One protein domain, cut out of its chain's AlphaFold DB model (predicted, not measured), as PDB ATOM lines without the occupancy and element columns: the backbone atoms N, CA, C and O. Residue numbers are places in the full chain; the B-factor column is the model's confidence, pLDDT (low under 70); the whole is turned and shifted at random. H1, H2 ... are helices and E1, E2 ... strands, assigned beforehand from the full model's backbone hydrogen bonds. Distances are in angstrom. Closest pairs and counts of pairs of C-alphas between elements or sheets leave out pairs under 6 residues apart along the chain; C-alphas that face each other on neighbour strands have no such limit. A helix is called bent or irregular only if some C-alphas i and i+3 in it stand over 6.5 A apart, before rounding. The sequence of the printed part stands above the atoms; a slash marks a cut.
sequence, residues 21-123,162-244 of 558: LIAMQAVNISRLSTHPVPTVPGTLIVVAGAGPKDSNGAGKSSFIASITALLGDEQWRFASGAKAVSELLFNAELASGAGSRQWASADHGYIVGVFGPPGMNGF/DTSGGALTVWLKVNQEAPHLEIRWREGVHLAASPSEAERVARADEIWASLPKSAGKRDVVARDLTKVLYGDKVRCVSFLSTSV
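AT A GLANCE: This is residues 21 to 123 and 162 to 244 of the 558 residues of the protein "Response regulator receiver" of Actinomadura parvosata subsp. kistnae (UniProt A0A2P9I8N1). What does the domain look like? A twisted sheet of five strands is its core, with H4 crossing one face and with H1, H5 and the short H2 packed on the other, which gives three layers. Long loops run out from this core: residues 39 to 57 reach 26 A from the mean of the C-alphas, and residues 96 to 107, after the short H3, reach 28 A. What is it built of? The printed part has 186 residues, with five named helices and five named strands in the order E1 E2 H1 H2 H3 E3 E4 E5 H4 H5, and the sheet runs E2 E1 E3 E4 E5, all antiparallel. The class is mixed, helices and strands, and under half of the printed residues are in named elements. How large is it? It is compact, with a radius of gyration of the C-alphas of 16.2 A and spans of 49 by 37 by 37 A.

HOW THE PARTS SIT: How are the strands paired? E1, residues 21 to 27, forms a hairpin with E2, residues 36 to 38, where N 37 and O 24 are within hydrogen-bond range at 2.8 A. E1 is also the antiparallel neighbour of E3, residues 108 to 116, with N 25 and O 112 at 2.9 A, and E3 that of E4, residues 168 to 175, with N 113 and O 170 at 2.9 A. E4 forms a hairpin with the edge strand E5, residues 181 to 187, with N 171 and O 184 at 2.8 A. Which helices share a face? H1, residues 58 to 70, is on the sheet at a height of 9.6 A, over E1 and only just over E3 with 3 C-alphas, and runs slantwise to the strands, only just, at 57 degrees to E1 on the local plane. H2, residues 83 to 86, is on the same face over none of the strands, its closest C-alphas to E4 being those of Ser 86 and Val 174, 6.0 A apart. H5, residues 222 to 230, is on that face too, over E5 at a height of 9.0 A and along it, at 6 degrees on the local plane. What is on the opposite face? H4, residues 197 to 210, is at a height of 9.7 A and runs across the strands, at 68 degrees to E1 on the local plane. It is over E1 and only just over E3 and E4, with 3 C-alphas on each; the closest C-alphas of H4 and E1, those of Val 201 and Val 27, are 6.4 A apart. What of H3 and the helix backbones? H3, residues 92 to 95, is not on the sheet and is apart from H1, for instance. Every O i to N i+4 pair is within hydrogen-bond range in H1 and H4, and 3 of 5 are in the irregular H5, where C-alphas 223 and 226 are 7.7 A apart; H2 and H3 are too short for such a pair.

IN THESE COORDINATES: Where do the strands run? E1, 17.5 A long, begins at C-alpha 21 (17.673, -22.537, -8.855), and E2 is 6.5 A long. E3 spans 26.6 A from C-alpha 108 at (21.568, -21.245, -31.600), E4 22.7 A and E5 20.6 A. Where do the helices run? H1 measures 18.0 A, H2 5.4 A, H3 4.7 A and H4 19.9 A. H5 measures 13.3 A and ends at C-alpha 230 (9.453, -13.657, -11.836).

THE WHOLE: Which C-alphas are farthest apart? Those of Ala 98 and Gly 165, at 50.2 A. Is the printed part cut? Residues 124 to 161 are not printed, and C-alphas 123 and 162 are 12.3 A apart across the cut. Which links are long? Those from E2 to H1, H1 to H2, H3 to E3 and H4 to H5. Where is confidence low? The mean pLDDT of the printed part is 73.9, and 65 residues are under 70, among them residues 42 to 59, 92 to 104 and 233 to 244.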
ATOM      1  N   LEU A  21      16.869 -21.866  -7.825       87.62
ATOM      2  CA  LEU A  21      17.673 -22.537  -8.855       87.62
ATOM      3  C   LEU A  21      18.501 -23.675  -8.229       87.62
ATOM      4  O   LEU A  21      19.358 -23.411  -7.384       87.62
ATOM      5  N   ILE A  22      18.244 -24.918  -8.648       88.00
ATOM      6  CA  ILE A  22      18.896 -26.136  -8.126       88.00
ATOM      7  C   ILE A  22      19.816 -26.836  -9.139       88.00
ATOM      8  O   ILE A  22      20.678 -27.617  -8.743       88.00
ATOM      9  N   ALA A  23      19.665 -26.558 -10.436       89.06
ATOM     10  CA  ALA A  23      20.615 -26.978 -11.466       89.06
ATOM     11  C   ALA A  23      20.547 -26.074 -12.704       89.06
ATOM     12  O   ALA A  23      19.506 -25.480 -12.999       89.06
ATOM     13  N   MET A  24      21.644 -26.010 -13.457       90.81
ATOM     14  CA  MET A  24      21.751 -25.275 -14.717       90.81
ATOM     15  C   MET A  24      22.518 -26.093 -15.766       90.81
ATOM     16  O   MET A  24      23.555 -26.674 -15.458       90.81
ATOM     17  N   GLN A  25      22.028 -26.144 -17.005       91.69
ATOM     18  CA  GLN A  25      22.704 -26.780 -18.142       91.69
ATOM     19  C   GLN A  25      22.892 -25.762 -19.272       91.69
ATOM     20  O   GLN A  25      21.996 -24.972 -19.574       91.69
ATOM     21  N   ALA A  26      24.063 -25.793 -19.905       90.69
ATOM     22  CA  ALA A  26      24.424 -24.940 -21.032       90.69
ATOM     23  C   ALA A  26      24.638 -25.796 -22.286       90.69
ATOM     24  O   ALA A  26      25.351 -26.792 -22.221       90.69
ATOM     25  N   VAL A  27      24.070 -25.416 -23.432       90.00
ATOM     26  CA  VAL A  27      24.252 -26.128 -24.710       90.00
ATOM     27  C   VAL A  27      24.604 -25.121 -25.798       90.00
ATOM     28  O   VAL A  27      23.868 -24.163 -26.004       90.00
ATOM     29  N   ASN A  28      25.741 -25.308 -26.474       89.00
ATOM     30  CA  ASN A  28      26.308 -24.362 -27.449       89.00
ATOM     31  C   ASN A  28      26.540 -22.928 -26.907       89.00
ATOM     32  O   ASN A  28      26.613 -21.973 -27.681       89.00
ATOM     33  N   ILE A  29      26.669 -22.759 -25.585       85.88
ATOM     34  CA  ILE A  29      26.932 -21.467 -24.936       85.88
ATOM     35  C   ILE A  29      28.422 -21.365 -24.599       85.88
ATOM     36  O   ILE A  29      28.909 -22.027 -23.680       85.88
ATOM     37  N   SER A  30      29.150 -20.499 -25.309       83.25
ATOM     38  CA  SER A  30      30.587 -20.264 -25.127       83.25
ATOM     39  C   SER A  30      31.369 -21.591 -25.123       83.25
ATOM     40  O   SER A  30      30.990 -22.545 -25.794       83.25
ATOM     41  N   ARG A  31      32.471 -21.679 -24.373       77.75
ATOM     42  CA  ARG A  31      33.222 -22.925 -24.138       77.75
ATOM     43  C   ARG A  31      32.741 -23.670 -22.877       77.75
ATOM     44  O   ARG A  31      33.571 -24.186 -22.128       77.75
ATOM     45  N   LEU A  32      31.438 -23.651 -22.580       78.88
ATOM     46  CA  LEU A  32      30.851 -24.411 -21.467       78.88
ATOM     47  C   LEU A  32      30.580 -25.857 -21.902       78.88
ATOM     48  O   LEU A  32      30.155 -26.089 -23.030       78.88
ATOM     49  N   SER A  33      30.804 -26.830 -21.014       80.94
ATOM     50  CA  SER A  33      30.472 -28.229 -21.307       80.94
ATOM     51  C   SER A  33      28.969 -28.470 -21.222       80.94
ATOM     52  O   SER A  33      28.335 -27.970 -20.293       80.94
ATOM     53  N   THR A  34      28.434 -29.341 -22.073       85.38
ATOM     54  CA  THR A  34      27.001 -29.707 -22.108       85.38
ATOM     55  C   THR A  34      26.477 -30.512 -20.910       85.38
ATOM     56  O   THR A  34      25.355 -31.016 -20.956       85.38
ATOM     57  N   HIS A  35      27.245 -30.669 -19.831       84.19
ATOM     58  CA  HIS A  35      26.787 -31.346 -18.614       84.19
ATOM     59  C   HIS A  35      25.886 -30.423 -17.768       84.19
ATOM     60  O   HIS A  35      26.154 -29.222 -17.691       84.19
ATOM     61  N   PRO A  36      24.843 -30.951 -17.100       86.31
ATOM     62  CA  PRO A  36      24.120 -30.197 -16.084       86.31
ATOM     63  C   PRO A  36      25.004 -29.983 -14.847       86.31
ATOM     64  O   PRO A  36      25.677 -30.899 -14.378       86.31
ATOM     65  N   VAL A  37      24.986 -28.765 -14.311       86.12
ATOM     66  CA  VAL A  37      25.724 -28.347 -13.115       86.12
ATOM     67  C   VAL A  37      24.718 -28.104 -11.983       86.12
ATOM     68  O   VAL A  37      23.889 -27.199 -12.112       86.12
ATOM     69  N   PRO A  38      24.744 -28.880 -10.884       84.69
ATOM     70  CA  PRO A  38      23.885 -28.628  -9.730       84.69
ATOM     71  C   PRO A  38      24.315 -27.355  -8.984       84.69
ATOM     72  O   PRO A  38      25.492 -26.992  -8.959       84.69
ATOM     73  N   THR A  39      23.359 -26.681  -8.350       81.38
ATOM     74  CA  THR A  39      23.569 -25.458  -7.563       81.38
ATOM     75  C   THR A  39      22.856 -25.575  -6.221       81.38
ATOM     76  O   THR A  39      21.677 -25.908  -6.186       81.38
ATOM     77  N   VAL A  40      23.537 -25.282  -5.108       78.62
ATOM     78  CA  VAL A  40      22.934 -25.374  -3.765       78.62
ATOM     79  C   VAL A  40      22.313 -24.021  -3.378       78.62
ATOM     80  O   VAL A  40      23.057 -23.043  -3.225       78.62
ATOM     81  N   PRO A  41      20.979 -23.917  -3.211       73.06
ATOM     82  CA  PRO A  41      20.322 -22.663  -2.844       73.06
ATOM     83  C   PRO A  41      20.816 -22.095  -1.509       73.06
ATOM     84  O   PRO A  41      21.162 -22.836  -0.595       73.06
ATOM     85  N   GLY A  42      20.832 -20.765  -1.382       67.50
ATOM     86  CA  GLY A  42      21.240 -20.084  -0.144       67.50
ATOM     87  C   GLY A  42      22.744 -20.127   0.170       67.50
ATOM     88  O   GLY A  42      23.144 -19.642   1.224       67.50
ATOM     89  N   THR A  43      23.581 -20.668  -0.722       63.81
ATOM     90  CA  THR A  43      25.042 -20.755  -0.537       63.81
ATOM     91  C   THR A  43      25.816 -19.765  -1.413       63.81
ATOM     92  O   THR A  43      25.321 -19.280  -2.433       63.81
ATOM     93  N   LEU A  44      27.064 -19.472  -1.031       66.50
ATOM     94  CA  LEU A  44      27.995 -18.694  -1.849       66.50
ATOM     95  C   LEU A  44      28.671 -19.600  -2.892       66.50
ATOM     96  O   LEU A  44      29.632 -20.306  -2.584       66.50
ATOM     97  N   ILE A  45      28.201 -19.553  -4.137       66.12
ATOM     98  CA  ILE A  45      28.774 -20.338  -5.241       66.12
ATOM     99  C   ILE A  45      30.025 -19.635  -5.794       66.12
ATOM    100  O   ILE A  45      29.936 -18.628  -6.496       66.12
ATOM    101  N   VAL A  46      31.209 -20.181  -5.498       66.06
ATOM    102  CA  VAL A  46      32.500 -19.656  -5.977       66.06
ATOM    103  C   VAL A  46      32.929 -20.371  -7.261       66.06
ATOM    104  O   VAL A  46      33.415 -21.499  -7.234       66.06
ATOM    105  N   VAL A  47      32.792 -19.695  -8.406       65.62
ATOM    106  CA  VAL A  47      33.148 -20.239  -9.731       65.62
ATOM    107  C   VAL A  47      34.663 -20.142  -9.970       65.62
ATOM    108  O   VAL A  47      35.159 -19.253 -10.666       65.62
ATOM    109  N   ALA A  48      35.421 -21.054  -9.360       62.38
ATOM    110  CA  ALA A  48      36.860 -21.207  -9.572       62.38
ATOM    111  C   ALA A  48      37.176 -22.087 -10.798       62.38
ATOM    112  O   ALA A  48      36.363 -22.895 -11.234       62.38
ATOM    113  N   GLY A  49      38.382 -21.946 -11.360       54.00
ATOM    114  CA  GLY A  49      38.848 -22.828 -12.433       54.00
ATOM    115  C   GLY A  49      40.057 -22.292 -13.194       54.00
ATOM    116  O   GLY A  49      40.019 -21.178 -13.732       54.00
ATOM    117  N   ALA A  50      41.109 -23.105 -13.274       48.38
ATOM    118  CA  ALA A  50      42.165 -22.969 -14.271       48.38
ATOM    119  C   ALA A  50      41.723 -23.714 -15.539       48.38
ATOM    120  O   ALA A  50      41.295 -24.863 -15.461       48.38
ATOM    121  N   GLY A  51      41.787 -23.060 -16.699       50.09
ATOM    122  CA  GLY A  51      41.588 -23.757 -17.969       50.09
ATOM    123  C   GLY A  51      42.863 -24.490 -18.410       50.09
ATOM    124  O   GLY A  51      43.900 -24.369 -17.753       50.09
ATOM    125  N   PRO A  52      42.826 -25.197 -19.556       51.47
ATOM    126  CA  PRO A  52      44.033 -25.618 -20.264       51.47
ATOM    127  C   PRO A  52      44.982 -24.433 -20.505       51.47
ATOM    128  O   PRO A  52      44.551 -23.282 -20.463       51.47
ATOM    129  N   LYS A  53      46.262 -24.719 -20.765       45.91
ATOM    130  CA  LYS A  53      47.395 -23.792 -20.567       45.91
ATOM    131  C   LYS A  53      47.269 -22.398 -21.215       45.91
ATOM    132  O   LYS A  53      47.818 -21.451 -20.664       45.91
ATOM    133  N   ASP A  54      46.497 -22.274 -22.296       45.75
ATOM    134  CA  ASP A  54      46.276 -21.038 -23.068       45.75
ATOM    135  C   ASP A  54      44.802 -20.547 -23.039       45.75
ATOM    136  O   ASP A  54      44.347 -19.788 -23.895       45.75
ATOM    137  N   SER A  55      44.001 -21.011 -22.072       46.81
ATOM    138  CA  SER A  55      42.565 -20.716 -21.970       46.81
ATOM    139  C   SER A  55      42.284 -19.500 -21.078       46.81
ATOM    140  O   SER A  55      42.238 -19.600 -19.849       46.81
ATOM    141  N   ASN A  56      42.040 -18.347 -21.715       47.75
ATOM    142  CA  ASN A  56      41.826 -17.026 -21.101       47.75
ATOM    143  C   ASN A  56      40.502 -16.874 -20.315       47.75
ATOM    144  O   ASN A  56      39.710 -15.968 -20.564       47.75
ATOM    145  N   GLY A  57      40.233 -17.762 -19.357       49.16
ATOM    146  CA  GLY A  57      39.233 -17.600 -18.292       49.16
ATOM    147  C   GLY A  57      37.749 -17.586 -18.688       49.16
ATOM    148  O   GLY A  57      36.917 -17.726 -17.791       49.16
ATOM    149  N   ALA A  58      37.427 -17.469 -19.981       55.62
ATOM    150  CA  ALA A  58      36.106 -17.136 -20.520       55.62
ATOM    151  C   ALA A  58      34.949 -17.967 -19.947       55.62
ATOM    152  O   ALA A  58      33.921 -17.399 -19.594       55.62
ATOM    153  N   GLY A  59      35.137 -19.281 -19.765       65.50
ATOM    154  CA  GLY A  59      34.110 -20.169 -19.208       65.50
ATOM    155  C   GLY A  59      33.568 -19.725 -17.842       65.50
ATOM    156  O   GLY A  59      32.375 -19.853 -17.604       65.50
ATOM    157  N   LYS A  60      34.388 -19.109 -16.974       72.75
ATOM    158  CA  LYS A  60      33.911 -18.581 -15.681       72.75
ATOM    159  C   LYS A  60      32.910 -17.444 -15.889       72.75
ATOM    160  O   LYS A  60      31.793 -17.494 -15.381       72.75
ATOM    161  N   SER A  61      33.296 -16.451 -16.690       71.25
ATOM    162  CA  SER A  61      32.454 -15.299 -17.014       71.25
ATOM    163  C   SER A  61      31.200 -15.711 -17.784       71.25
ATOM    164  O   SER A  61      30.123 -15.220 -17.472       71.25
ATOM    165  N   SER A  62      31.308 -16.641 -18.741       76.12
ATOM    166  CA  SER A  62      30.165 -17.152 -19.509       76.12
ATOM    167  C   SER A  62      29.192 -17.978 -18.663       76.12
ATOM    168  O   SER A  62      27.988 -17.876 -18.876       76.12
ATOM    169  N   PHE A  63      29.668 -18.757 -17.687       79.75
ATOM    170  CA  PHE A  63      28.800 -19.505 -16.770       79.75
ATOM    171  C   PHE A  63      27.993 -18.557 -15.873       79.75
ATOM    172  O   PHE A  63      26.767 -18.643 -15.821       79.75
ATOM    173  N   ILE A  64      28.664 -17.576 -15.258       77.88
ATOM    174  CA  ILE A  64      28.018 -16.534 -14.443       77.88
ATOM    175  C   ILE A  64      27.033 -15.722 -15.294       77.88
ATOM    176  O   ILE A  64      25.893 -15.532 -14.887       77.88
ATOM    177  N   ALA A  65      27.437 -15.312 -16.500       78.56
ATOM    178  CA  ALA A  65      26.579 -14.616 -17.455       78.56
ATOM    179  C   ALA A  65      25.325 -15.424 -17.828       78.56
ATOM    180  O   ALA A  65      24.240 -14.860 -17.929       78.56
ATOM    181  N   SER A  66      25.451 -16.744 -17.982       83.56
ATOM    182  CA  SER A  66      24.312 -17.617 -18.278       83.56
ATOM    183  C   SER A  66      23.343 -17.712 -17.096       83.56
ATOM    184  O   SER A  66      22.132 -17.670 -17.294       83.56
ATOM    185  N   ILE A  67      23.860 -17.774 -15.863       84.44
ATOM    186  CA  ILE A  67      23.047 -17.769 -14.637       84.44
ATOM    187  C   ILE A  67      22.340 -16.419 -14.438       84.44
ATOM    188  O   ILE A  67      21.150 -16.405 -14.123       84.44
ATOM    189  N   THR A  68      23.009 -15.282 -14.657       80.75
ATOM    190  CA  THR A  68      22.359 -13.964 -14.518       80.75
ATOM    191  C   THR A  68      21.370 -13.675 -15.650       80.75
ATOM    192  O   THR A  68      20.342 -13.045 -15.406       80.75
ATOM    193  N   ALA A  69      21.612 -14.192 -16.861       81.38
ATOM    194  CA  ALA A  69      20.650 -14.125 -17.961       81.38
ATOM    195  C   ALA A  69      19.385 -14.954 -17.659       81.38
ATOM    196  O   ALA A  69      18.271 -14.457 -17.807       81.38
ATOM    197  N   LEU A  70      19.560 -16.183 -17.161       86.19
ATOM    198  CA  LEU A  70      18.480 -17.064 -16.701       86.19
ATOM    199  C   LEU A  70      17.646 -16.429 -15.576       86.19
ATOM    200  O   LEU A  70      16.418 -16.499 -15.599       86.19
ATOM    201  N   LEU A  71      18.299 -15.786 -14.604       82.75
ATOM    202  CA  LEU A  71      17.648 -15.145 -13.455       82.75
ATOM    203  C   LEU A  71      17.077 -13.744 -13.747       82.75
ATOM    204  O   LEU A  71      16.510 -13.122 -12.853       82.75
ATOM    205  N   GLY A  72      17.148 -13.270 -14.997       75.69
ATOM    206  CA  GLY A  72      16.483 -12.037 -15.429       75.69
ATOM    207  C   GLY A  72      17.112 -10.745 -14.898       75.69
ATOM    208  O   GLY A  72      16.409  -9.740 -14.781       75.69
ATOM    209  N   ASP A  73      18.411 -10.776 -14.589       73.00
ATOM    210  CA  ASP A  73      19.194  -9.678 -14.009       73.00
ATOM    211  C   ASP A  73      19.155  -8.396 -14.873       73.00
ATOM    212  O   ASP A  73      19.313  -8.437 -16.100       73.00
ATOM    213  N   GLU A  74      18.981  -7.242 -14.219       64.31
ATOM    214  CA  GLU A  74      18.882  -5.919 -14.849       64.31
ATOM    215  C   GLU A  74      20.081  -5.595 -15.760       64.31
ATOM    216  O   GLU A  74      19.921  -4.887 -16.763       64.31
ATOM    217  N   GLN A  75      21.269  -6.152 -15.479       65.69
ATOM    218  CA  GLN A  75      22.484  -5.924 -16.271       65.69
ATOM    219  C   GLN A  75      22.319  -6.271 -17.763       65.69
ATOM    220  O   GLN A  75      22.984  -5.667 -18.608       65.69
ATOM    221  N   TRP A  76      21.406  -7.189 -18.099       68.31
ATOM    222  CA  TRP A  76      21.136  -7.635 -19.470       68.31
ATOM    223  C   TRP A  76      20.192  -6.728 -20.265       68.31
ATOM    224  O   TRP A  76      20.135  -6.838 -21.491       68.31
ATOM    225  N   ARG A  77      19.453  -5.831 -19.593       60.97
ATOM    226  CA  ARG A  77      18.550  -4.834 -20.206       60.97
ATOM    227  C   ARG A  77      17.700  -5.400 -21.354       60.97
ATOM    228  O   ARG A  77      17.660  -4.837 -22.454       60.97
ATOM    229  N   PHE A  78      17.001  -6.509 -21.097       65.31
ATOM    230  CA  PHE A  78      16.283  -7.300 -22.110       65.31
ATOM    231  C   PHE A  78      15.250  -6.523 -22.946       65.31
ATOM    232  O   PHE A  78      14.949  -6.928 -24.069       65.31
ATOM    233  N   ALA A  79      14.774  -5.367 -22.466       59.38
ATOM    234  CA  ALA A  79      13.977  -4.405 -23.235       59.38
ATOM    235  C   ALA A  79      14.625  -3.971 -24.573       59.38
ATOM    236  O   ALA A  79      13.922  -3.519 -25.472       59.38
ATOM    237  N   SER A  80      15.944  -4.139 -24.721       59.28
ATOM    238  CA  SER A  80      16.705  -3.923 -25.964       59.28
ATOM    239  C   SER A  80      16.680  -5.103 -26.957       59.28
ATOM    240  O   SER A  80      17.349  -5.045 -27.987       59.28
ATOM    241  N   GLY A  81      15.924  -6.173 -26.677       57.62
ATOM    242  CA  GLY A  81      15.796  -7.344 -27.557       57.62
ATOM    243  C   GLY A  81      16.859  -8.430 -27.351       57.62
ATOM    244  O   GLY A  81      17.113  -9.201 -28.268       57.62
ATOM    245  N   ALA A  82      17.489  -8.483 -26.171       70.50
ATOM    246  CA  ALA A  82      18.467  -9.501 -25.753       70.50
ATOM    247  C   ALA A  82      19.691  -9.721 -26.667       70.50
ATOM    248  O   ALA A  82      20.375 -10.730 -26.511       70.50
ATOM    249  N   LYS A  83      20.040  -8.787 -27.565       75.19
ATOM    250  CA  LYS A  83      21.199  -8.950 -28.465       75.19
ATOM    251  C   LYS A  83      22.496  -9.314 -27.721       75.19
ATOM    252  O   LYS A  83      23.228 -10.181 -28.185       75.19
ATOM    253  N   ALA A  84      22.741  -8.734 -26.543       73.19
ATOM    254  CA  ALA A  84      23.905  -9.066 -25.717       73.19
ATOM    255  C   ALA A  84      23.971 -10.551 -25.301       73.19
ATOM    256  O   ALA A  84      25.058 -11.083 -25.110       73.19
ATOM    257  N   VAL A  85      22.836 -11.250 -25.194       74.81
ATOM    258  CA  VAL A  85      22.800 -12.681 -24.848       74.81
ATOM    259  C   VAL A  85      23.299 -13.541 -26.015       74.81
ATOM    260  O   VAL A  85      23.944 -14.557 -25.783       74.81
ATOM    261  N   SER A  86      23.103 -13.108 -27.270       80.19
ATOM    262  CA  SER A  86      23.656 -13.810 -28.444       80.19
ATOM    263  C   SER A  86      25.192 -13.803 -28.490       80.19
ATOM    264  O   SER A  86      25.790 -14.704 -29.071       80.19
ATOM    265  N   GLU A  87      25.848 -12.868 -27.790       81.38
ATOM    266  CA  GLU A  87      27.311 -12.850 -27.608       81.38
ATOM    267  C   GLU A  87      27.815 -13.982 -26.684       81.38
ATOM    268  O   GLU A  87      29.020 -14.221 -26.603       81.38
ATOM    269  N   LEU A  88      26.909 -14.706 -26.009       81.31
ATOM    270  CA  LEU A  88      27.226 -15.918 -25.247       81.31
ATOM    271  C   LEU A  88      27.239 -17.196 -26.099       81.31
ATOM    272  O   LEU A  88      27.652 -18.231 -25.582       81.31
ATOM    273  N   LEU A  89      26.806 -17.174 -27.365       83.12
ATOM    274  CA  LEU A  89      26.842 -18.356 -28.237       83.12
ATOM    275  C   LEU A  89      28.282 -18.823 -28.510       83.12
ATOM    276  O   LEU A  89      29.233 -18.037 -28.505       83.12
ATOM    277  N   PHE A  90      28.461 -20.122 -28.760       80.12
ATOM    278  CA  PHE A  90      29.748 -20.662 -29.189       80.12
ATOM    279  C   PHE A  90      30.137 -20.081 -30.554       80.12
ATOM    280  O   PHE A  90      29.503 -20.357 -31.571       80.12
ATOM    281  N   ASN A  91      31.214 -19.298 -30.581       76.44
ATOM    282  CA  ASN A  91      31.807 -18.773 -31.804       76.44
ATOM    283  C   ASN A  91      33.132 -19.495 -32.079       76.44
ATOM    284  O   ASN A  91      34.064 -19.428 -31.271       76.44
ATOM    285  N   ALA A  92      33.226 -20.159 -33.232       64.75
ATOM    286  CA  ALA A  92      34.392 -20.950 -33.611       64.75
ATOM    287  C   ALA A  92      35.662 -20.104 -33.835       64.75
ATOM    288  O   ALA A  92      36.762 -20.577 -33.544       64.75
ATOM    289  N   GLU A  93      35.536 -18.852 -34.289       61.12
ATOM    290  CA  GLU A  93      36.664 -17.919 -34.464       61.12
ATOM    291  C   GLU A  93      37.247 -17.481 -33.112       61.12
ATOM    292  O   GLU A  93      38.462 -17.390 -32.943       61.12
ATOM    293  N   LEU A  94      36.385 -17.290 -32.106       59.00
ATOM    294  CA  LEU A  94      36.793 -17.031 -30.720       59.00
ATOM    295  C   LEU A  94      37.234 -18.306 -29.976       59.00
ATOM    296  O   LEU A  94      37.835 -18.215 -28.901       59.00
ATOM    297  N   ALA A  95      36.946 -19.496 -30.509       55.16
ATOM    298  CA  ALA A  95      37.373 -20.782 -29.959       55.16
ATOM    299  C   ALA A  95      38.765 -21.197 -30.475       55.16
ATOM    300  O   ALA A  95      39.665 -21.492 -29.681       55.16
ATOM    301  N   SER A  96      38.941 -21.183 -31.799       54.34
ATOM    302  CA  SER A  96      40.150 -21.606 -32.515       54.34
ATOM    303  C   SER A  96      41.156 -20.454 -32.662       54.34
ATOM    304  O   SER A  96      41.162 -19.719 -33.646       54.34
ATOM    305  N   GLY A  97      42.054 -20.301 -31.683       50.97
ATOM    306  CA  GLY A  97      43.128 -19.302 -31.754       50.97
ATOM    307  C   GLY A  97      44.036 -19.524 -32.971       50.97
ATOM    308  O   GLY A  97      44.915 -20.376 -32.936       50.97
ATOM    309  N   ALA A  98      43.811 -18.750 -34.036       44.44
ATOM    310  CA  ALA A  98      44.647 -18.649 -35.234       44.44
ATOM    311  C   ALA A  98      45.042 -19.979 -35.928       44.44
ATOM    312  O   ALA A  98      46.168 -20.098 -36.411       44.44
ATOM    313  N   GLY A  99      44.116 -20.941 -36.074       44.56
ATOM    314  CA  GLY A  99      44.258 -21.974 -37.118       44.56
ATOM    315  C   GLY A  99      43.729 -23.381 -36.827       44.56
ATOM    316  O   GLY A  99      44.510 -24.291 -36.563       44.56
ATOM    317  N   SER A 100      42.423 -23.614 -36.996       44.91
ATOM    318  CA  SER A 100      41.881 -24.934 -37.397       44.91
ATOM    319  C   SER A 100      40.422 -24.816 -37.862       44.91
ATOM    320  O   SER A 100      39.529 -24.531 -37.072       44.91
ATOM    321  N   ARG A 101      40.150 -25.063 -39.152       48.91
ATOM    322  CA  ARG A 101      38.775 -25.143 -39.686       48.91
ATOM    323  C   ARG A 101      38.174 -26.518 -39.386       48.91
ATOM    324  O   ARG A 101      38.257 -27.406 -40.231       48.91
ATOM    325  N   GLN A 102      37.598 -26.700 -38.199       55.91
ATOM    326  CA  GLN A 102      36.977 -27.986 -37.837       55.91
ATOM    327  C   GLN A 102      35.641 -27.888 -37.083       55.91
ATOM    328  O   GLN A 102      34.923 -28.882 -37.017       55.91
ATOM    329  N   TRP A 103      35.263 -26.699 -36.603       59.44
ATOM    330  CA  TRP A 103      33.959 -26.426 -35.989       59.44
ATOM    331  C   TRP A 103      33.327 -25.174 -36.608       59.44
ATOM    332  O   TRP A 103      34.043 -24.250 -36.998       59.44
ATOM    333  N   ALA A 104      31.998 -25.153 -36.695       67.19
ATOM    334  CA  ALA A 104      31.220 -23.964 -37.039       67.19
ATOM    335  C   ALA A 104      30.850 -23.186 -35.766       67.19
ATOM    336  O   ALA A 104      30.844 -23.750 -34.671       67.19
ATOM    337  N   SER A 105      30.541 -21.897 -35.903       78.00
ATOM    338  CA  SER A 105      29.837 -21.159 -34.847       78.00
ATOM    339  C   SER A 105      28.408 -21.693 -34.708       78.00
ATOM    340  O   SER A 105      27.856 -22.231 -35.665       78.00
ATOM    341  N   ALA A 106      27.820 -21.566 -33.524       82.12
ATOM    342  CA  ALA A 106      26.477 -22.054 -33.251       82.12
ATOM    343  C   ALA A 106      25.410 -21.014 -33.626       82.12
ATOM    344  O   ALA A 106      25.368 -19.933 -33.037       82.12
ATOM    345  N   ASP A 107      24.514 -21.379 -34.547       84.31
ATOM    346  CA  ASP A 107      23.360 -20.556 -34.947       84.31
ATOM    347  C   ASP A 107      22.384 -20.334 -33.769       84.31
ATOM    348  O   ASP A 107      21.742 -19.285 -33.645       84.31
ATOM    349  N   HIS A 108      22.299 -21.320 -32.864       89.19
ATOM    350  CA  HIS A 108      21.568 -21.245 -31.600       89.19
ATOM    351  C   HIS A 108      22.186 -22.102 -30.488       89.19
ATOM    352  O   HIS A 108      22.976 -23.023 -30.721       89.19
ATOM    353  N   GLY A 109      21.767 -21.818 -29.259       91.19
ATOM    354  CA  GLY A 109      22.119 -22.567 -28.056       91.19
ATOM    355  C   GLY A 109      21.047 -22.455 -26.976       91.19
ATOM    356  O   GLY A 109      20.072 -21.717 -27.128       91.19
ATOM    357  N   TYR A 110      21.228 -23.184 -25.877       92.81
ATOM    358  CA  TYR A 110      20.263 -23.268 -24.784       92.81
ATOM    359  C   TYR A 110      20.904 -22.972 -23.429       92.81
ATOM    360  O   TYR A 110      21.961 -23.508 -23.089       92.81
ATOM    361  N   ILE A 111      20.221 -22.150 -22.636       92.62
ATOM    362  CA  ILE A 111      20.461 -21.967 -21.204       92.62
ATOM    363  C   ILE A 111      19.250 -22.570 -20.490       92.62
ATOM    364  O   ILE A 111      18.136 -22.063 -20.609       92.62
ATOM    365  N   VAL A 112      19.454 -23.672 -19.776       93.75
ATOM    366  CA  VAL A 112      18.385 -24.429 -19.114       93.75
ATOM    367  C   VAL A 112      18.554 -24.321 -17.605       93.75
ATOM    368  O   VAL A 112      19.645 -24.557 -17.093       93.75
ATOM    369  N   GLY A 113      17.488 -23.968 -16.891       92.38
ATOM    370  CA  GLY A 113      17.465 -23.844 -15.436       92.38
ATOM    371  C   GLY A 113      16.388 -24.715 -14.806       92.38
ATOM    372  O   GLY A 113      15.225 -24.627 -15.195       92.38
ATOM    373  N   VAL A 114      16.760 -25.515 -13.810       91.88
ATOM    374  CA  VAL A 114      15.824 -26.284 -12.981       91.88
ATOM    375  C   VAL A 114      15.602 -25.541 -11.671       91.88
ATOM    376  O   VAL A 114      16.551 -25.270 -10.932       91.88
ATOM    377  N   PHE A 115      14.345 -25.238 -11.369       89.81
ATOM    378  CA  PHE A 115      13.923 -24.546 -10.159       89.81
ATOM    379  C   PHE A 115      13.107 -25.489  -9.267       89.81
ATOM    380  O   PHE A 115      12.064 -25.984  -9.690       89.81
ATOM    381  N   GLY A 116      13.560 -25.726  -8.035       86.56
ATOM    382  CA  GLY A 116      12.882 -26.562  -7.033       86.56
ATOM    383  C   GLY A 116      12.324 -25.739  -5.866       86.56
ATOM    384  O   GLY A 116      12.712 -24.581  -5.700       86.56
ATOM    385  N   PRO A 117      11.408 -26.278  -5.043       80.94
ATOM    386  CA  PRO A 117      10.948 -25.591  -3.835       80.94
ATOM    387  C   PRO A 117      12.113 -25.341  -2.850       80.94
ATOM    388  O   PRO A 117      13.059 -26.131  -2.803       80.94
ATOM    389  N   PRO A 118      12.077 -24.260  -2.048       69.31
ATOM    390  CA  PRO A 118      13.115 -23.990  -1.055       69.31
ATOM    391  C   PRO A 118      13.187 -25.133  -0.031       69.31
ATOM    392  O   PRO A 118      12.170 -25.532   0.531       69.31
ATOM    393  N   GLY A 119      14.390 -25.668   0.189       62.00
ATOM    394  CA  GLY A 119      14.624 -26.883   0.982       62.00
ATOM    395  C   GLY A 119      14.815 -28.161   0.152       62.00
ATOM    396  O   GLY A 119      15.294 -29.156   0.691       62.00
ATOM    397  N   MET A 120      14.532 -28.141  -1.158       62.09
ATOM    398  CA  MET A 120      14.999 -29.182  -2.081       62.09
ATOM    399  C   MET A 120      16.503 -29.004  -2.322       62.09
ATOM    400  O   MET A 120      16.924 -28.255  -3.205       62.09
ATOM    401  N   ASN A 121      17.313 -29.672  -1.501       51.44
ATOM    402  CA  ASN A 121      18.757 -29.753  -1.698       51.44
ATOM    403  C   ASN A 121      19.056 -30.516  -3.001       51.44
ATOM    404  O   ASN A 121      18.375 -31.486  -3.334       51.44
ATOM    405  N   GLY A 122      20.043 -30.052  -3.769       48.50
ATOM    406  CA  GLY A 122      20.389 -30.662  -5.053       48.50
ATOM    407  C   GLY A 122      21.216 -31.938  -4.890       48.50
ATOM    408  O   GLY A 122      22.152 -31.933  -4.101       48.50
ATOM    409  N   PHE A 123      20.876 -32.969  -5.677       47.16
ATOM    410  CA  PHE A 123      21.655 -34.182  -5.995       47.16
ATOM    411  C   PHE A 123      22.745 -34.583  -4.979       47.16
ATOM    412  O   PHE A 123      23.893 -34.144  -5.084       47.16
ATOM    413  N   ASP A 162      11.572 -38.564  -8.295       39.09
ATOM    414  CA  ASP A 162      10.286 -38.088  -8.815       39.09
ATOM    415  C   ASP A 162       9.942 -36.680  -8.301       39.09
ATOM    416  O   ASP A 162       9.287 -36.444  -7.286       39.09
ATOM    417  N   THR A 163      10.445 -35.707  -9.048       44.91
ATOM    418  CA  THR A 163      10.396 -34.271  -8.771       44.91
ATOM    419  C   THR A 163       9.135 -33.617  -9.346       44.91
ATOM    420  O   THR A 163       8.966 -32.394  -9.253       44.91
ATOM    421  N   SER A 164       8.218 -34.431  -9.886       42.62
ATOM    422  CA  SER A 164       6.928 -34.030 -10.465       42.62
ATOM    423  C   SER A 164       6.036 -33.259  -9.487       42.62
ATOM    424  O   SER A 164       5.209 -32.458  -9.912       42.62
ATOM    425  N   GLY A 165       6.237 -33.435  -8.177       52.88
ATOM    426  CA  GLY A 165       5.511 -32.716  -7.126       52.88
ATOM    427  C   GLY A 165       5.886 -31.238  -6.929       52.88
ATOM    428  O   GLY A 165       5.270 -30.581  -6.091       52.88
ATOM    429  N   GLY A 166       6.876 -30.681  -7.644       71.50
ATOM    430  CA  GLY A 166       7.190 -29.252  -7.476       71.50
ATOM    431  C   GLY A 166       8.320 -28.632  -8.299       71.50
ATOM    432  O   GLY A 166       8.440 -27.402  -8.279       71.50
ATOM    433  N   ALA A 167       9.141 -29.404  -9.017       83.00
ATOM    434  CA  ALA A 167      10.184 -28.832  -9.870       83.00
ATOM    435  C   ALA A 167       9.602 -28.143 -11.121       83.00
ATOM    436  O   ALA A 167       8.549 -28.517 -11.635       83.00
ATOM    437  N   LEU A 168      10.316 -27.144 -11.631       89.00
ATOM    438  CA  LEU A 168      10.012 -26.432 -12.871       89.00
ATOM    439  C   LEU A 168      11.301 -26.271 -13.675       89.00
ATOM    440  O   LEU A 168      12.253 -25.661 -13.189       89.00
ATOM    441  N   THR A 169      11.319 -26.738 -14.921       92.12
ATOM    442  CA  THR A 169      12.428 -26.469 -15.842       92.12
ATOM    443  C   THR A 169      12.074 -25.331 -16.793       92.12
ATOM    444  O   THR A 169      11.046 -25.367 -17.472       92.12
ATOM    445  N   VAL A 170      12.952 -24.333 -16.869       91.56
ATOM    446  CA  VAL A 170      12.868 -23.189 -17.783       91.56
ATOM    447  C   VAL A 170      13.991 -23.299 -18.811       91.56
ATOM    448  O   VAL A 170      15.157 -23.460 -18.454       91.56
ATOM    449  N   TRP A 171      13.638 -23.203 -20.087       92.88
ATOM    450  CA  TRP A 171      14.545 -23.221 -21.229       92.88
ATOM    451  C   TRP A 171      14.584 -21.837 -21.880       92.88
ATOM    452  O   TRP A 171      13.550 -21.313 -22.300       92.88
ATOM    453  N   LEU A 172      15.779 -21.266 -22.007       91.31
ATOM    454  CA  LEU A 172      16.065 -20.073 -22.802       91.31
ATOM    455  C   LEU A 172      16.801 -20.519 -24.072       91.31
ATOM    456  O   LEU A 172      17.958 -20.935 -23.986       91.31
ATOM    457  N   LYS A 173      16.162 -20.419 -25.241       91.50
ATOM    458  CA  LYS A 173      16.836 -20.575 -26.536       91.50
ATOM    459  C   LYS A 173      17.449 -19.240 -26.938       91.50
ATOM    460  O   LYS A 173      16.737 -18.255 -27.131       91.50
ATOM    461  N   VAL A 174      18.770 -19.219 -27.053       89.88
ATOM    462  CA  VAL A 174      19.553 -18.086 -27.544       89.88
ATOM    463  C   VAL A 174      19.746 -18.274 -29.047       89.88
ATOM    464  O   VAL A 174      20.221 -19.327 -29.468       89.88
ATOM    465  N   ASN A 175      19.394 -17.273 -29.853       88.19
ATOM    466  CA  ASN A 175      19.519 -17.306 -31.316       88.19
ATOM    467  C   ASN A 175      20.511 -16.232 -31.796       88.19
ATOM    468  O   ASN A 175      20.529 -15.112 -31.271       88.19
ATOM    469  N   GLN A 176      21.318 -16.546 -32.813       84.75
ATOM    470  CA  GLN A 176      22.242 -15.580 -33.415       84.75
ATOM    471  C   GLN A 176      21.483 -14.442 -34.120       84.75
ATOM    472  O   GLN A 176      21.845 -13.273 -33.984       84.75
ATOM    473  N   GLU A 177      20.393 -14.769 -34.817       83.56
ATOM    474  CA  GLU A 177      19.477 -13.802 -35.433       83.56
ATOM    475  C   GLU A 177      18.270 -13.481 -34.532       83.56
ATOM    476  O   GLU A 177      18.064 -14.083 -33.478       83.56
ATOM    477  N   ALA A 178      17.464 -12.491 -34.927       76.75
ATOM    478  CA  ALA A 178      16.270 -12.102 -34.183       76.75
ATOM    479  C   ALA A 178      15.111 -13.103 -34.416       76.75
ATOM    480  O   ALA A 178      14.815 -13.403 -35.573       76.75
ATOM    481  N   PRO A 179      14.389 -13.560 -33.369       77.31
ATOM    482  CA  PRO A 179      14.466 -13.131 -31.970       77.31
ATOM    483  C   PRO A 179      15.635 -13.776 -31.205       77.31
ATOM    484  O   PRO A 179      15.655 -14.985 -31.006       77.31
ATOM    485  N   HIS A 180      16.557 -12.957 -30.684       83.62
ATOM    486  CA  HIS A 180      17.793 -13.426 -30.033       83.62
ATOM    487  C   HIS A 180      17.582 -14.253 -28.753       83.62
ATOM    488  O   HIS A 180      18.517 -14.902 -28.288       83.62
ATOM    489  N   LEU A 181      16.384 -14.204 -28.162       86.69
ATOM    490  CA  LEU A 181      16.033 -14.956 -26.962       86.69
ATOM    491  C   LEU A 181      14.548 -15.337 -26.977       86.69
ATOM    492  O   LEU A 181      13.680 -14.455 -26.978       86.69
ATOM    493  N   GLU A 182      14.286 -16.640 -26.948       88.44
ATOM    494  CA  GLU A 182      12.965 -17.264 -26.835       88.44
ATOM    495  C   GLU A 182      12.910 -18.117 -25.560       88.44
ATOM    496  O   GLU A 182      13.909 -18.720 -25.169       88.44
ATOM    497  N   ILE A 183      11.750 -18.189 -24.903       89.12
ATOM    498  CA  ILE A 183      11.599 -18.860 -23.604       89.12
ATOM    499  C   ILE A 183      10.470 -19.891 -23.664       89.12
ATOM    500  O   ILE A 183       9.364 -19.579 -24.122       89.12
ATOM    501  N   ARG A 184      10.739 -21.090 -23.133       90.25
ATOM    502  CA  ARG A 184       9.740 -22.125 -22.822       90.25
ATOM    503  C   ARG A 184       9.928 -22.658 -21.404       90.25
ATOM    504  O   ARG A 184      11.024 -22.585 -20.854       90.25
ATOM    505  N   TRP A 185       8.886 -23.227 -20.808       89.50
ATOM    506  CA  TRP A 185       8.982 -23.911 -19.511       89.50
ATOM    507  C   TRP A 185       8.049 -25.121 -19.417       89.50
ATOM    508  O   TRP A 185       7.072 -25.232 -20.162       89.50
ATOM    509  N   ARG A 186       8.357 -26.037 -18.492       87.81
ATOM    510  CA  ARG A 186       7.544 -27.219 -18.172       87.81
ATOM    511  C   ARG A 186       7.812 -27.688 -16.740       87.81
ATOM    512  O   ARG A 186       8.934 -27.582 -16.252       87.81
ATOM    513  N   GLU A 187       6.782 -28.194 -16.073       84.25
ATOM    514  CA  GLU A 187       6.885 -28.775 -14.727       84.25
ATOM    515  C   GLU A 187       7.602 -30.136 -14.760       84.25
ATOM    516  O   GLU A 187       7.522 -30.864 -15.754       84.25
ATOM    517  N   GLY A 188       8.335 -30.460 -13.694       83.19
ATOM    518  CA  GLY A 188       9.316 -31.548 -13.650       83.19
ATOM    519  C   GLY A 188      10.706 -31.146 -14.171       83.19
ATOM    520  O   GLY A 188      10.960 -29.985 -14.515       83.19
ATOM    521  N   VAL A 189      11.623 -32.117 -14.220       87.25
ATOM    522  CA  VAL A 189      13.018 -31.947 -14.671       87.25
ATOM    523  C   VAL A 189      13.155 -32.354 -16.142       87.25
ATOM    524  O   VAL A 189      13.004 -33.522 -16.481       87.25
ATOM    525  N   HIS A 190      13.472 -31.395 -17.018       88.12
ATOM    526  CA  HIS A 190      13.593 -31.600 -18.473       88.12
ATOM    527  C   HIS A 190      14.981 -31.170 -18.952       88.12
ATOM    528  O   HIS A 190      15.140 -30.083 -19.503       88.12
ATOM    529  N   LEU A 191      15.996 -32.000 -18.696       88.19
ATOM    530  CA  LEU A 191      17.399 -31.747 -19.050       88.19
ATOM    531  C   LEU A 191      17.856 -32.639 -20.213       88.19
ATOM    532  O   LEU A 191      17.436 -33.791 -20.326       88.19
ATOM    533  N   ALA A 192      18.766 -32.136 -21.047       88.25
ATOM    534  CA  ALA A 192      19.349 -32.893 -22.153       88.25
ATOM    535  C   ALA A 192      20.481 -33.804 -21.648       88.25
ATOM    536  O   ALA A 192      21.663 -33.525 -21.850       88.25
ATOM    537  N   ALA A 193      20.127 -34.874 -20.936       82.00
ATOM    538  CA  ALA A 193      21.074 -35.868 -20.435       82.00
ATOM    539  C   ALA A 193      21.354 -36.964 -21.484       82.00
ATOM    540  O   ALA A 193      20.438 -37.543 -22.063       82.00
ATOM    541  N   SER A 194      22.635 -37.244 -21.729       83.38
ATOM    542  CA  SER A 194      23.139 -38.343 -22.569       83.38
ATOM    543  C   SER A 194      24.643 -38.519 -22.303       83.38
ATOM    544  O   SER A 194      25.279 -37.540 -21.892       83.38
ATOM    545  N   PRO A 195      25.247 -39.704 -22.523       77.00
ATOM    546  CA  PRO A 195      26.674 -39.918 -22.277       77.00
ATOM    547  C   PRO A 195      27.589 -39.050 -23.159       77.00
ATOM    548  O   PRO A 195      28.543 -38.475 -22.631       77.00
ATOM    549  N   SER A 196      27.306 -38.888 -24.460       79.88
ATOM    550  CA  SER A 196      28.132 -38.043 -25.343       79.88
ATOM    551  C   SER A 196      27.606 -36.610 -25.498       79.88
ATOM    552  O   SER A 196      26.409 -36.341 -25.430       79.88
ATOM    553  N   GLU A 197      28.521 -35.667 -25.736       79.50
ATOM    554  CA  GLU A 197      28.201 -34.250 -25.955       79.50
ATOM    555  C   GLU A 197      27.350 -34.025 -27.216       79.50
ATOM    556  O   GLU A 197      26.391 -33.259 -27.179       79.50
ATOM    557  N   ALA A 198      27.633 -34.752 -28.303       79.81
ATOM    558  CA  ALA A 198      26.873 -34.655 -29.550       79.81
ATOM    559  C   ALA A 198      25.408 -35.101 -29.379       79.81
ATOM    560  O   ALA A 198      24.500 -34.429 -29.867       79.81
ATOM    561  N   GLU A 199      25.163 -36.180 -28.626       83.75
ATOM    562  CA  GLU A 199      23.801 -36.593 -28.265       83.75
ATOM    563  C   GLU A 199      23.098 -35.552 -27.387       83.75
ATOM    564  O   GLU A 199      21.905 -35.331 -27.559       83.75
ATOM    565  N   ARG A 200      23.804 -34.896 -26.454       85.75
ATOM    566  CA  ARG A 200      23.201 -33.851 -25.608       85.75
ATOM    567  C   ARG A 200      22.803 -32.612 -26.409       85.75
ATOM    568  O   ARG A 200      21.765 -32.031 -26.112       85.75
ATOM    569  N   VAL A 201      23.563 -32.244 -27.444       86.06
ATOM    570  CA  VAL A 201      23.154 -31.192 -28.393       86.06
ATOM    571  C   VAL A 201      21.908 -31.627 -29.176       86.06
ATOM    572  O   VAL A 201      20.923 -30.895 -29.185       86.06
ATOM    573  N   ALA A 202      21.899 -32.835 -29.752       86.19
ATOM    574  CA  ALA A 202      20.751 -33.342 -30.513       86.19
ATOM    575  C   ALA A 202      19.469 -33.445 -29.659       86.19
ATOM    576  O   ALA A 202      18.426 -32.906 -30.034       86.19
ATOM    577  N   ARG A 203      19.561 -34.038 -28.461       87.50
ATOM    578  CA  ARG A 203      18.446 -34.109 -27.499       87.50
ATOM    579  C   ARG A 203      17.961 -32.732 -27.056       87.50
ATOM    580  O   ARG A 203      16.794 -32.605 -26.707       87.50
ATOM    581  N   ALA A 204      18.811 -31.705 -27.033       88.44
ATOM    582  CA  ALA A 204      18.377 -30.362 -26.653       88.44
ATOM    583  C   ALA A 204      17.410 -29.758 -27.684       88.44
ATOM    584  O   ALA A 204      16.415 -29.148 -27.294       88.44
ATOM    585  N   ASP A 205      17.644 -29.994 -28.978       88.94
ATOM    586  CA  ASP A 205      16.717 -29.598 -30.044       88.94
ATOM    587  C   ASP A 205      15.420 -30.428 -30.023       88.94
ATOM    588  O   ASP A 205      14.331 -29.865 -30.162       88.94
ATOM    589  N   GLU A 206      15.508 -31.740 -29.772       88.81
ATOM    590  CA  GLU A 206      14.339 -32.622 -29.599       88.81
ATOM    591  C   GLU A 206      13.468 -32.204 -28.402       88.81
ATOM    592  O   GLU A 206      12.249 -32.038 -28.534       88.81
ATOM    593  N   ILE A 207      14.086 -31.981 -27.234       88.81
ATOM    594  CA  ILE A 207      13.394 -31.529 -26.023       88.81
ATOM    595  C   ILE A 207      12.769 -30.162 -26.280       88.81
ATOM    596  O   ILE A 207      11.564 -30.022 -26.066       88.81
ATOM    597  N   TRP A 208      13.520 -29.183 -26.802       89.19
ATOM    598  CA  TRP A 208      12.971 -27.864 -27.124       89.19
ATOM    599  C   TRP A 208      11.760 -27.963 -28.055       89.19
ATOM    600  O   TRP A 208      10.731 -27.351 -27.766       89.19
ATOM    601  N   ALA A 209      11.833 -28.765 -29.122       87.81
ATOM    602  CA  ALA A 209      10.721 -28.990 -30.046       87.81
ATOM    603  C   ALA A 209       9.486 -29.617 -29.368       87.81
ATOM    604  O   ALA A 209       8.363 -29.288 -29.751       87.81
ATOM    605  N   SER A 210       9.681 -30.463 -28.349       85.81
ATOM    606  CA  SER A 210       8.601 -31.075 -27.557       85.81
ATOM    607  C   SER A 210       7.957 -30.142 -26.516       85.81
ATOM    608  O   SER A 210       6.841 -30.409 -26.063       85.81
ATOM    609  N   LEU A 211       8.635 -29.058 -26.110       85.00
ATOM    610  CA  LEU A 211       8.136 -28.147 -25.076       85.00
ATOM    611  C   LEU A 211       6.942 -27.305 -25.574       85.00
ATOM    612  O   LEU A 211       6.967 -26.789 -26.696       85.00
ATOM    613  N   PRO A 212       5.913 -27.085 -24.730       81.44
ATOM    614  CA  PRO A 212       4.755 -26.283 -25.101       81.44
ATOM    615  C   PRO A 212       5.139 -24.810 -25.291       81.44
ATOM    616  O   PRO A 212       5.761 -24.198 -24.419       81.44
ATOM    617  N   LYS A 213       4.707 -24.213 -26.410       78.12
ATOM    618  CA  LYS A 213       4.888 -22.778 -26.678       78.12
ATOM    619  C   LYS A 213       4.200 -21.964 -25.595       78.12
ATOM    620  O   LYS A 213       2.975 -21.976 -25.488       78.12
ATOM    621  N   SER A 214       4.982 -21.288 -24.762       65.00
ATOM    622  CA  SER A 214       4.502 -20.930 -23.424       65.00
ATOM    623  C   SER A 214       3.622 -19.668 -23.371       65.00
ATOM    624  O   SER A 214       3.035 -19.379 -22.335       65.00
ATOM    625  N   ALA A 215       3.420 -18.987 -24.510       57.75
ATOM    626  CA  ALA A 215       2.316 -18.043 -24.746       57.75
ATOM    627  C   ALA A 215       1.301 -18.579 -25.791       57.75
ATOM    628  O   ALA A 215       0.759 -17.844 -26.625       57.75
ATOM    629  N   GLY A 216       1.067 -19.896 -25.791       65.00
ATOM    630  CA  GLY A 216       0.060 -20.609 -26.584       65.00
ATOM    631  C   GLY A 216       0.400 -20.756 -28.071       65.00
ATOM    632  O   GLY A 216       0.601 -21.864 -28.563       65.00
ATOM    633  N   LYS A 217       0.445 -19.645 -28.818       62.25
ATOM    634  CA  LYS A 217       0.733 -19.639 -30.271       62.25
ATOM    635  C   LYS A 217       2.146 -19.174 -30.626       62.25
ATOM    636  O   LYS A 217       2.604 -19.423 -31.742       62.25
ATOM    637  N   ARG A 218       2.827 -18.493 -29.705       73.31
ATOM    638  CA  ARG A 218       4.199 -17.992 -29.845       73.31
ATOM    639  C   ARG A 218       4.973 -18.251 -28.556       73.31
ATOM    640  O   ARG A 218       4.379 -18.544 -27.519       73.31
ATOM    641  N   ASP A 219       6.285 -18.150 -28.662       79.94
ATOM    642  CA  ASP A 219       7.207 -18.241 -27.538       79.94
ATOM    643  C   ASP A 219       7.415 -16.856 -26.913       79.94
ATOM    644  O   ASP A 219       7.204 -15.831 -27.570       79.94
ATOM    645  N   VAL A 220       7.761 -16.819 -25.625       81.12
ATOM    646  CA  VAL A 220       7.945 -15.552 -24.900       81.12
ATOM    647  C   VAL A 220       9.312 -14.977 -25.260       81.12
ATOM    648  O   VAL A 220      10.312 -15.692 -25.245       81.12
ATOM    649  N   VAL A 221       9.351 -13.689 -25.602       81.88
ATOM    650  CA  VAL A 221      10.569 -13.002 -26.049       81.88
ATOM    651  C   VAL A 221      11.268 -12.276 -24.903       81.88
ATOM    652  O   VAL A 221      10.627 -11.831 -23.953       81.88
ATOM    653  N   ALA A 222      12.579 -12.077 -25.061       79.56
ATOM    654  CA  ALA A 222      13.460 -11.212 -24.265       79.56
ATOM    655  C   ALA A 222      12.779 -10.182 -23.338       79.56
ATOM    656  O   ALA A 222      12.955 -10.227 -22.124       79.56
ATOM    657  N   ARG A 223      12.025  -9.235 -23.917       78.56
ATOM    658  CA  ARG A 223      11.428  -8.088 -23.213       78.56
ATOM    659  C   ARG A 223      10.559  -8.493 -22.020       78.56
ATOM    660  O   ARG A 223      10.534  -7.767 -21.031       78.56
ATOM    661  N   ASP A 224       9.874  -9.623 -22.130       77.62
ATOM    662  CA  ASP A 224       8.862 -10.060 -21.172       77.62
ATOM    663  C   ASP A 224       9.411 -11.122 -20.195       77.62
ATOM    664  O   ASP A 224       8.707 -11.516 -19.268       77.62
ATOM    665  N   LEU A 225      10.684 -11.533 -20.351       81.00
ATOM    666  CA  LEU A 225      11.371 -12.569 -19.564       81.00
ATOM    667  C   LEU A 225      11.181 -12.391 -18.058       81.00
ATOM    668  O   LEU A 225      10.639 -13.275 -17.396       81.00
ATOM    669  N   THR A 226      11.612 -11.249 -17.519       79.94
ATOM    670  CA  THR A 226      11.598 -11.005 -16.071       79.94
ATOM    671  C   THR A 226      10.165 -10.987 -15.538       79.94
ATOM    672  O   THR A 226       9.893 -11.594 -14.506       79.94
ATOM    673  N   LYS A 227       9.217 -10.391 -16.279       82.38
ATOM    674  CA  LYS A 227       7.811 -10.311 -15.859       82.38
ATOM    675  C   LYS A 227       7.117 -11.677 -15.878       82.38
ATOM    676  O   LYS A 227       6.426 -12.038 -14.930       82.38
ATOM    677  N   VAL A 228       7.325 -12.461 -16.933       83.94
ATOM    678  CA  VAL A 228       6.716 -13.789 -17.064       83.94
ATOM    679  C   VAL A 228       7.316 -14.761 -16.050       83.94
ATOM    680  O   VAL A 228       6.576 -15.396 -15.305       83.94
ATOM    681  N   LEU A 229       8.646 -14.847 -15.941       83.75
ATOM    682  CA  LEU A 229       9.284 -15.810 -15.037       83.75
ATOM    683  C   LEU A 229       9.167 -15.421 -13.555       83.75
ATOM    684  O   LEU A 229       8.950 -16.306 -12.726       83.75
ATOM    685  N   TYR A 230       9.271 -14.130 -13.220       84.44
ATOM    686  CA  TYR A 230       9.453 -13.657 -11.836       84.44
ATOM    687  C   TYR A 230       8.453 -12.570 -11.393       84.44
ATOM    688  O   TYR A 230       8.326 -12.303 -10.197       84.44
ATOM    689  N   GLY A 231       7.696 -11.972 -12.317       80.81
ATOM    690  CA  GLY A 231       6.781 -10.866 -12.016       80.81
ATOM    691  C   GLY A 231       7.538  -9.654 -11.473       80.81
ATOM    692  O   GLY A 231       8.608  -9.312 -11.974       80.81
ATOM    693  N   ASP A 232       7.009  -9.050 -10.411       71.94
ATOM    694  CA  ASP A 232       7.656  -7.938  -9.702       71.94
ATOM    695  C   ASP A 232       8.716  -8.406  -8.671       71.94
ATOM    696  O   ASP A 232       9.325  -7.582  -7.985       71.94
ATOM    697  N   LYS A 233       8.969  -9.723  -8.528       66.94
ATOM    698  CA  LYS A 233       9.983 -10.253  -7.597       66.94
ATOM    699  C   LYS A 233      11.388 -10.139  -8.197       66.94
ATOM    700  O   LYS A 233      11.799 -10.961  -9.015       66.94
ATOM    701  N   VAL A 234      12.164  -9.161  -7.731       61.81
ATOM    702  CA  VAL A 234      13.577  -9.000  -8.115       61.81
ATOM    703  C   VAL A 234      14.423 -10.164  -7.576       61.81
ATOM    704  O   VAL A 234      14.437 -10.427  -6.375       61.81
ATOM    705  N   ARG A 235      15.170 -10.842  -8.457       66.81
ATOM    706  CA  ARG A 235      16.077 -11.954  -8.116       66.81
ATOM    707  C   ARG A 235      17.539 -11.589  -8.388       66.81
ATOM    708  O   ARG A 235      18.143 -12.043  -9.355       66.81
ATOM    709  N   CYS A 236      18.103 -10.739  -7.534       55.16
ATOM    710  CA  CYS A 236      19.485 -10.271  -7.664       55.16
ATOM    711  C   CYS A 236      20.520 -11.399  -7.525       55.16
ATOM    712  O   CYS A 236      20.504 -12.144  -6.546       55.16
ATOM    713  N   VAL A 237      21.508 -11.421  -8.425       56.84
ATOM    714  CA  VAL A 237      22.791 -12.108  -8.218       56.84
ATOM    715  C   VAL A 237      23.884 -11.050  -8.099       56.84
ATOM    716  O   VAL A 237      24.347 -10.492  -9.091       56.84
ATOM    717  N   SER A 238      24.323 -10.760  -6.876       51.94
ATOM    718  CA  SER A 238      25.437  -9.840  -6.640       51.94
ATOM    719  C   SER A 238      26.769 -10.491  -7.033       51.94
ATOM    720  O   SER A 238      27.359 -11.230  -6.242       51.94
ATOM    721  N   PHE A 239      27.260 -10.223  -8.246       50.75
ATOM    722  CA  PHE A 239      28.565 -10.711  -8.700       50.75
ATOM    723  C   PHE A 239      29.702  -9.702  -8.458       50.75
ATOM    724  O   PHE A 239      29.639  -8.548  -8.883       50.75
ATOM    725  N   LEU A 240      30.788 -10.169  -7.833       45.09
ATOM    726  CA  LEU A 240      32.034  -9.423  -7.649       45.09
ATOM    727  C   LEU A 240      32.989  -9.665  -8.833       45.09
ATOM    728  O   LEU A 240      33.738 -10.642  -8.860       45.09
ATOM    729  N   SER A 241      32.990  -8.755  -9.813       40.06
ATOM    730  CA  SER A 241      33.944  -8.802 -10.931       40.06
ATOM    731  C   SER A 241      35.362  -8.462 -10.470       40.06
ATOM    732  O   SER A 241      35.674  -7.309 -10.189       40.06
ATOM    733  N   THR A 242      36.259  -9.446 -10.525       40.72
ATOM    734  CA  THR A 242      37.712  -9.241 -10.394       40.72
ATOM    735  C   THR A 242      38.350  -8.603 -11.637       40.72
ATOM    736  O   THR A 242      39.526  -8.251 -11.613       40.72
ATOM    737  N   SER A 243      37.593  -8.436 -12.730       38.06
ATOM    738  CA  SER A 243      38.058  -7.770 -13.952       38.06
ATOM    739  C   SER A 243      37.778  -6.262 -13.922       38.06
ATOM    740  O   SER A 243      36.666  -5.829 -13.606       38.06
ATOM    741  N   VAL A 244      38.794  -5.465 -14.269       43.38
ATOM    742  CA  VAL A 244      38.759  -3.996 -14.228       43.38
ATOM    743  C   VAL A 244      37.853  -3.441 -15.333       43.38
ATOM    744  O   VAL A 244      38.257  -3.349 -16.493       43.38
TER     745      VAL A 244